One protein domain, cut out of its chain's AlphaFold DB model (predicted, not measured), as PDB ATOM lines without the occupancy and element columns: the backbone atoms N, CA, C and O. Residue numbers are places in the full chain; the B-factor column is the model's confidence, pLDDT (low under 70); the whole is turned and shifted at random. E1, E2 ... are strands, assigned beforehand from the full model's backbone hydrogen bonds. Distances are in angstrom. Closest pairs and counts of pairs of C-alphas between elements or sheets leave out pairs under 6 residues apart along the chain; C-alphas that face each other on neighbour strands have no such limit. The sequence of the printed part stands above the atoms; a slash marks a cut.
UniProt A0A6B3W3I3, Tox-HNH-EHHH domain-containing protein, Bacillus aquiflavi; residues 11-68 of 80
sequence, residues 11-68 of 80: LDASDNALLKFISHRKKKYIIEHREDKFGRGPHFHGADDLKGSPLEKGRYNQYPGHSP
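Overview. This is residues 11 to 68 of the 80 residues of the protein "Tox-HNH-EHHH domain-containing protein" of Bacillus aquiflavi (UniProt A0A6B3W3I3). With little regular structure, the domain is one small, only just strongly twisted sheet of three antiparallel strands, and residues 49 to 68 loop out and fold back to pair briefly with E3. The 58 printed residues hold E1, E2 and E3, sheet order E1, E2, E3, a meander, each strand the antiparallel neighbour of the one before. The class is all strand, with 20 residues in named elements; the whole is compact, radius of gyration of the C-alphas 11.1 A, spanning 34 by 21 by 20 A.

Along the chain. E2, residues 26 to 33, measures 22.4 A. E1, residues 18 to 23, begins at C-alpha 18 (40.572, -39.082, -50.634). E3, residues 43 to 48, ends at C-alpha 48 (46.528, -40.014, -40.828).

Arrangement. E1 and E2 form a hairpin at 156 degrees, with N 21 and O 28 2.9 A apart. E2 and E3 form another, also at 156 degrees; N 33 and O 43 are 2.8 A apart. Residues 61 to 62 pair antiparallel with 47 to 48 of E3.

Size, cuts and confidence. The printed part has no cut and no long link between strands. The farthest C-alphas, Arg 25 and Gly 39, are 34.9 A apart. pLDDT is under 70 at residues 11 to 18 and 57.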
ATOM      1  N   LEU A  11      43.528 -40.553 -56.215       51.97
ATOM      2  CA  LEU A  11      42.090 -40.417 -56.001       51.97
ATOM      3  C   LEU A  11      41.533 -41.834 -55.882       51.97
ATOM      4  O   LEU A  11      41.506 -42.565 -56.870       51.97
ATOM      5  N   ASP A  12      41.166 -42.240 -54.673       51.84
ATOM      6  CA  ASP A  12      40.431 -43.486 -54.464       51.84
ATOM      7  C   ASP A  12      38.932 -43.200 -54.606       51.84
ATOM      8  O   ASP A  12      38.422 -42.258 -53.999       51.84
ATOM      9  N   ALA A  13      38.246 -43.980 -55.440       43.88
ATOM     10  CA  ALA A  13      36.838 -43.807 -55.800       43.88
ATOM     11  C   ALA A  13      35.877 -44.405 -54.757       43.88
ATOM     12  O   ALA A  13      34.773 -44.827 -55.094       43.88
ATOM     13  N   SER A  14      36.288 -44.461 -53.487       45.69
ATOM     14  CA  SER A  14      35.320 -44.590 -52.397       45.69
ATOM     15  C   SER A  14      34.475 -43.311 -52.352       45.69
ATOM     16  O   SER A  14      34.972 -42.258 -52.745       45.69
ATOM     17  N   ASP A  15      33.233 -43.370 -51.869       49.91
ATOM     18  CA  ASP A  15      32.257 -42.255 -51.850       49.91
ATOM     19  C   ASP A  15      32.769 -40.921 -51.243       49.91
ATOM     20  O   ASP A  15      32.132 -39.875 -51.370       49.91
ATOM     21  N   ASN A  16      33.957 -40.956 -50.638       54.12
ATOM     22  CA  ASN A  16      34.755 -39.843 -50.158       54.12
ATOM     23  C   ASN A  16      36.014 -39.713 -51.033       54.12
ATOM     24  O   ASN A  16      36.915 -40.553 -50.939       54.12
ATOM     25  N   ALA A  17      36.125 -38.669 -51.866       56.50
ATOM     26  CA  ALA A  17      37.371 -38.423 -52.585       56.50
ATOM     27  C   ALA A  17      38.494 -38.189 -51.566       56.50
ATOM     28  O   ALA A  17      38.455 -37.258 -50.755       56.50
ATOM     29  N   LEU A  18      39.486 -39.071 -51.594       68.50
ATOM     30  CA  LEU A  18      40.572 -39.082 -50.634       68.50
ATOM     31  C   LEU A  18      41.867 -38.673 -51.323       68.50
ATOM     32  O   LEU A  18      42.302 -39.283 -52.293       68.50
ATOM     33  N   LEU A  19      42.490 -37.619 -50.809       70.62
ATOM     34  CA  LEU A  19      43.765 -37.108 -51.271       70.62
ATOM     35  C   LEU A  19      44.880 -37.650 -50.389       70.62
ATOM     36  O   LEU A  19      45.096 -37.157 -49.283       70.62
ATOM     37  N   LYS A  20      45.624 -38.646 -50.860       75.31
ATOM     38  CA  LYS A  20      46.819 -39.110 -50.151       75.31
ATOM     39  C   LYS A  20      48.027 -38.247 -50.504       75.31
ATOM     40  O   LYS A  20      48.313 -38.028 -51.675       75.31
ATOM     41  N   PHE A  21      48.785 -37.816 -49.501       75.06
ATOM     42  CA  PHE A  21      50.095 -37.194 -49.692       75.06
ATOM     43  C   PHE A  21      51.082 -37.636 -48.607       75.06
ATOM     44  O   PHE A  21      50.708 -38.162 -47.559       75.06
ATOM     45  N   ILE A  22      52.378 -37.463 -48.869       74.06
ATOM     46  CA  ILE A  22      53.440 -37.787 -47.911       74.06
ATOM     47  C   ILE A  22      54.023 -36.475 -47.399       74.06
ATOM     48  O   ILE A  22      54.513 -35.669 -48.182       74.06
ATOM     49  N   SER A  23      54.007 -36.278 -46.083       74.31
ATOM     50  CA  SER A  23      54.656 -35.149 -45.408       74.31
ATOM     51  C   SER A  23      55.592 -35.689 -44.336       74.31
ATOM     52  O   SER A  23      55.186 -36.516 -43.525       74.31
ATOM     53  N   HIS A  24      56.859 -35.268 -44.344       80.56
ATOM     54  CA  HIS A  24      57.872 -35.727 -43.379       80.56
ATOM     55  C   HIS A  24      57.956 -37.265 -43.248       80.56
ATOM     56  O   HIS A  24      58.073 -37.801 -42.149       80.56
ATOM     57  N   ARG A  25      57.866 -37.989 -44.375       79.62
ATOM     58  CA  ARG A  25      57.814 -39.469 -44.451       79.62
ATOM     59  C   ARG A  25      56.606 -40.122 -43.757       79.62
ATOM     60  O   ARG A  25      56.570 -41.341 -43.631       79.62
ATOM     61  N   LYS A  26      55.606 -39.344 -43.342       81.88
ATOM     62  CA  LYS A  26      54.331 -39.837 -42.809       81.88
ATOM     63  C   LYS A  26      53.241 -39.685 -43.863       81.88
ATOM     64  O   LYS A  26      53.205 -38.682 -44.580       81.88
ATOM     65  N   LYS A  27      52.357 -40.680 -43.964       84.81
ATOM     66  CA  LYS A  27      51.180 -40.601 -44.833       84.81
ATOM     67  C   LYS A  27      50.169 -39.655 -44.197       84.81
ATOM     68  O   LYS A  27      49.939 -39.694 -42.991       84.81
ATOM     69  N   LYS A  28      49.614 -38.775 -45.014       85.31
ATOM     70  CA  LYS A  28      48.589 -37.808 -44.646       85.31
ATOM     71  C   LYS A  28      47.490 -37.866 -45.693       85.31
ATOM     72  O   LYS A  28      47.747 -38.212 -46.849       85.31
ATOM     73  N   TYR A  29      46.279 -37.556 -45.264       85.50
ATOM     74  CA  TYR A  29      45.087 -37.701 -46.083       85.50
ATOM     75  C   TYR A  29      44.225 -36.448 -45.963       85.50
ATOM     76  O   TYR A  29      44.138 -35.875 -44.878       85.50
ATOM     77  N   ILE A  30      43.613 -36.023 -47.066       86.25
ATOM     78  CA  ILE A  30      42.475 -35.094 -47.071       86.25
ATOM     79  C   ILE A  30      41.262 -35.904 -47.496       86.25
ATOM     80  O   ILE A  30      41.337 -36.606 -48.498       86.25
ATOM     81  N   ILE A  31      40.180 -35.832 -46.739       84.62
ATOM     82  CA  ILE A  31      39.003 -36.675 -46.935       84.62
ATOM     83  C   ILE A  31      37.810 -35.772 -47.182       84.62
ATOM     84  O   ILE A  31      37.516 -34.916 -46.350       84.62
ATOM     85  N   GLU A  32      37.155 -35.949 -48.326       86.00
ATOM     86  CA  GLU A  32      35.867 -35.327 -48.636       86.00
ATOM     87  C   GLU A  32      34.748 -36.050 -47.881       86.00
ATOM     88  O   GLU A  32      34.634 -37.267 -47.956       86.00
ATOM     89  N   HIS A  33      33.898 -35.311 -47.184       84.44
ATOM     90  CA  HIS A  33      32.626 -35.778 -46.654       84.44
ATOM     91  C   HIS A  33      31.510 -35.079 -47.415       84.44
ATOM     92  O   HIS A  33      31.334 -33.869 -47.274       84.44
ATOM     93  N   ARG A  34      30.752 -35.838 -48.211       83.38
ATOM     94  CA  ARG A  34      29.574 -35.321 -48.929       83.38
ATOM     95  C   ARG A  34      28.302 -35.390 -48.096       83.38
ATOM     96  O   ARG A  34      27.465 -34.499 -48.191       83.38
ATOM     97  N   GLU A  35      28.195 -36.423 -47.266       74.62
ATOM     98  CA  GLU A  35      27.092 -36.638 -46.333       74.62
ATOM     99  C   GLU A  35      27.653 -36.753 -44.917       74.62
ATOM    100  O   GLU A  35      28.405 -37.674 -44.595       74.62
ATOM    101  N   ASP A  36      27.301 -35.795 -44.067       80.31
ATOM    102  CA  ASP A  36      27.687 -35.795 -42.664       80.31
ATOM    103  C   ASP A  36      26.484 -36.132 -41.781       80.31
ATOM    104  O   ASP A  36      25.408 -35.543 -41.892       80.31
ATOM    105  N   LYS A  37      26.678 -37.070 -40.851       80.06
ATOM    106  CA  LYS A  37      25.618 -37.549 -39.950       80.06
ATOM    107  C   LYS A  37      25.067 -36.477 -39.004       80.06
ATOM    108  O   LYS A  37      24.016 -36.691 -38.409       80.06
ATOM    109  N   PHE A  38      25.778 -35.366 -38.819       83.19
ATOM    110  CA  PHE A  38      25.331 -34.240 -38.005       83.19
ATOM    111  C   PHE A  38      24.663 -33.146 -38.838       83.19
ATOM    112  O   PHE A  38      24.248 -32.142 -38.272       83.19
ATOM    113  N   GLY A  39      24.514 -33.341 -40.152       85.12
ATOM    114  CA  GLY A  39      23.846 -32.405 -41.053       85.12
ATOM    115  C   GLY A  39      24.753 -31.309 -41.605       85.12
ATOM    116  O   GLY A  39      24.250 -30.374 -42.226       85.12
ATOM    117  N   ARG A  40      26.073 -31.406 -41.394       88.69
ATOM    118  CA  ARG A  40      27.035 -30.506 -42.032       88.69
ATOM    119  C   ARG A  40      27.032 -30.748 -43.540       88.69
ATOM    120  O   ARG A  40      27.028 -31.894 -43.985       88.69
ATOM    121  N   GLY A  41      27.052 -29.684 -44.333       89.44
ATOM    122  CA  GLY A  41      27.178 -29.831 -45.778       89.44
ATOM    123  C   GLY A  41      28.570 -30.311 -46.216       89.44
ATOM    124  O   GLY A  41      29.431 -30.608 -45.375       89.44
ATOM    125  N   PRO A  42      28.805 -30.400 -47.536       88.94
ATOM    126  CA  PRO A  42      30.021 -30.983 -48.085       88.94
ATOM    127  C   PRO A  42      31.284 -30.289 -47.572       88.94
ATOM    128  O   PRO A  42      31.426 -29.071 -47.678       88.94
ATOM    129  N   HIS A  43      32.217 -31.044 -47.000       90.62
ATOM    130  CA  HIS A  43      33.431 -30.482 -46.410       90.62
ATOM    131  C   HIS A  43      34.602 -31.456 -46.483       90.62
ATOM    132  O   HIS A  43      34.431 -32.648 -46.709       90.62
ATOM    133  N   PHE A  44      35.809 -30.952 -46.261       88.62
ATOM    134  CA  PHE A  44      37.031 -31.739 -46.174       88.62
ATOM    135  C   PHE A  44      37.559 -31.759 -44.745       88.62
ATOM    136  O   PHE A  44      37.409 -30.776 -44.023       88.62
ATOM    137  N   HIS A  45      38.244 -32.829 -44.353       89.00
ATOM    138  CA  HIS A  45      39.056 -32.849 -43.136       89.00
ATOM    139  C   HIS A  45      40.396 -33.564 -43.376       89.00
ATOM    140  O   HIS A  45      40.550 -34.338 -44.323       89.00
ATOM    141  N   GLY A  46      41.392 -33.284 -42.533       88.50
ATOM    142  CA  GLY A  46      42.704 -33.932 -42.600       88.50
ATOM    143  C   GLY A  46      42.791 -35.174 -41.708       88.50
ATOM    144  O   GLY A  46      42.213 -35.193 -40.627       88.50
ATOM    145  N   ALA A  47      43.552 -36.189 -42.115       90.62
ATOM    146  CA  ALA A  47      43.736 -37.418 -41.341       90.62
ATOM    147  C   ALA A  47      45.141 -38.043 -41.484       90.62
ATOM    148  O   ALA A  47      45.947 -37.654 -42.341       90.62
ATOM    149  N   ASP A  48      45.458 -39.021 -40.631       89.00
ATOM    150  CA  ASP A  48      46.528 -40.014 -40.828       89.00
ATOM    151  C   ASP A  48      46.100 -41.435 -40.446       89.00
ATOM    152  O   ASP A  48      44.994 -41.685 -39.965       89.00
ATOM    153  N   ASP A  49      47.004 -42.376 -40.715       87.56
ATOM    154  CA  ASP A  49      46.841 -43.804 -40.492       87.56
ATOM    155  C   ASP A  49      47.267 -44.277 -39.091       87.56
ATOM    156  O   ASP A  49      47.371 -45.480 -38.858       87.56
ATOM    157  N   LEU A  50      47.464 -43.369 -38.121       87.50
ATOM    158  CA  LEU A  50      47.919 -43.735 -36.768       87.50
ATOM    159  C   LEU A  50      46.933 -44.622 -35.991       87.50
ATOM    160  O   LEU A  50      47.342 -45.301 -35.053       87.50
ATOM    161  N   LYS A  51      45.640 -44.599 -36.341       86.19
ATOM    162  CA  LYS A  51      44.577 -45.383 -35.678       86.19
ATOM    163  C   LYS A  51      43.869 -46.366 -36.617       86.19
ATOM    164  O   LYS A  51      42.815 -46.884 -36.272       86.19
ATOM    165  N   GLY A  52      44.445 -46.623 -37.788       83.75
ATOM    166  CA  GLY A  52      43.817 -47.392 -38.862       83.75
ATOM    167  C   GLY A  52      43.828 -46.615 -40.171       83.75
ATOM    168  O   GLY A  52      43.983 -45.395 -40.174       83.75
ATOM    169  N   SER A  53      43.692 -47.325 -41.287       82.25
ATOM    170  CA  SER A  53      43.746 -46.722 -42.617       82.25
ATOM    171  C   SER A  53      42.503 -45.868 -42.881       82.25
ATOM    172  O   SER A  53      41.396 -46.395 -42.786       82.25
ATOM    173  N   PRO A  54      42.639 -44.595 -43.299       80.56
ATOM    174  CA  PRO A  54      41.489 -43.817 -43.759       80.56
ATOM    175  C   PRO A  54      40.835 -44.335 -45.048       80.56
ATOM    176  O   PRO A  54      39.778 -43.850 -45.430       80.56
ATOM    177  N   LEU A  55      41.464 -45.315 -45.710       76.56
ATOM    178  CA  LEU A  55      40.903 -46.028 -46.863       76.56
ATOM    179  C   LEU A  55      39.918 -47.131 -46.450       76.56
ATOM    180  O   LEU A  55      39.143 -47.613 -47.268       76.56
ATOM    181  N   GLU A  56      39.961 -47.566 -45.193       75.81
ATOM    182  CA  GLU A  56      39.082 -48.608 -44.680       75.81
ATOM    183  C   GLU A  56      37.956 -47.967 -43.868       75.81
ATOM    184  O   GLU A  56      38.172 -47.039 -43.083       75.81
ATOM    185  N   LYS A  57      36.726 -48.473 -44.031       69.56
ATOM    186  CA  LYS A  57      35.597 -48.039 -43.201       69.56
ATOM    187  C   LYS A  57      35.911 -48.370 -41.741       69.56
ATOM    188  O   LYS A  57      35.975 -49.534 -41.359       69.56
ATOM    189  N   GLY A  58      36.099 -47.347 -40.914       72.31
ATOM    190  CA  GLY A  58      36.512 -47.519 -39.527       72.31
ATOM    191  C   GLY A  58      36.872 -46.199 -38.853       72.31
ATOM    192  O   GLY A  58      36.679 -45.119 -39.412       72.31
ATOM    193  N   ARG A  59      37.385 -46.276 -37.621       75.44
ATOM    194  CA  ARG A  59      37.865 -45.103 -36.876       75.44
ATOM    195  C   ARG A  59      39.343 -44.871 -37.177       75.44
ATOM    196  O   ARG A  59      40.194 -45.434 -36.505       75.44
ATOM    197  N   TYR A  60      39.645 -44.031 -38.155       85.75
ATOM    198  CA  TYR A  60      40.998 -43.521 -38.381       85.75
ATOM    199  C   TYR A  60      41.231 -42.211 -37.612       85.75
ATOM    200  O   TYR A  60      40.327 -41.670 -36.968       85.75
ATOM    201  N   ASN A  61      42.465 -41.707 -37.625       87.69
ATOM    202  CA  ASN A  61      42.823 -40.509 -36.875       87.69
ATOM    203  C   ASN A  61      42.482 -39.240 -37.673       87.69
ATOM    204  O   ASN A  61      43.210 -38.872 -38.592       87.69
ATOM    205  N   GLN A  62      41.380 -38.588 -37.307       88.12
ATOM    206  CA  GLN A  62      40.943 -37.306 -37.868       88.12
ATOM    207  C   GLN A  62      41.592 -36.150 -37.104       88.12
ATOM    208  O   GLN A  62      41.588 -36.137 -35.870       88.12
ATOM    209  N   TYR A  63      42.151 -35.178 -37.819       89.50
ATOM    210  CA  TYR A  63      42.631 -33.936 -37.219       89.50
ATOM    211  C   TYR A  63      41.473 -32.986 -36.928       89.50
ATOM    212  O   TYR A  63      40.451 -33.045 -37.608       89.50
ATOM    213  N   PRO A  64      41.642 -32.077 -35.955       87.31
ATOM    214  CA  PRO A  64      40.720 -30.965 -35.799       87.31
ATOM    215  C   PRO A  64      40.733 -30.065 -37.042       87.31
ATOM    216  O   PRO A  64      41.779 -29.871 -37.668       87.31
ATOM    217  N   GLY A  65      39.576 -29.475 -37.333       88.19
ATOM    218  CA  GLY A  65      39.391 -28.518 -38.421       88.19
ATOM    219  C   GLY A  65      38.784 -29.134 -39.678       88.19
ATOM    220  O   GLY A  65      38.938 -30.322 -39.972       88.19
ATOM    221  N   HIS A  66      38.081 -28.291 -40.420       89.56
ATOM    222  CA  HIS A  66      37.328 -28.637 -41.612       89.56
ATOM    223  C   HIS A  66      37.486 -27.555 -42.683       89.56
ATOM    224  O   HIS A  66      37.710 -26.384 -42.395       89.56
ATOM    225  N   SER A  67      37.335 -27.928 -43.949       88.00
ATOM    226  CA  SER A  67      37.312 -26.958 -45.043       88.00
ATOM    227  C   SER A  67      36.066 -27.139 -45.913       88.00
ATOM    228  O   SER A  67      35.910 -28.201 -46.510       88.00
ATOM    229  N   PRO A  68      35.186 -26.134 -46.014       89.62
ATOM    230  CA  PRO A  68      35.216 -24.907 -45.227       89.62
ATOM    231  C   PRO A  68      34.861 -25.177 -43.758       89.62
ATOM    232  O   PRO A  68      34.236 -26.188 -43.442       89.62
TER     233      PRO A  68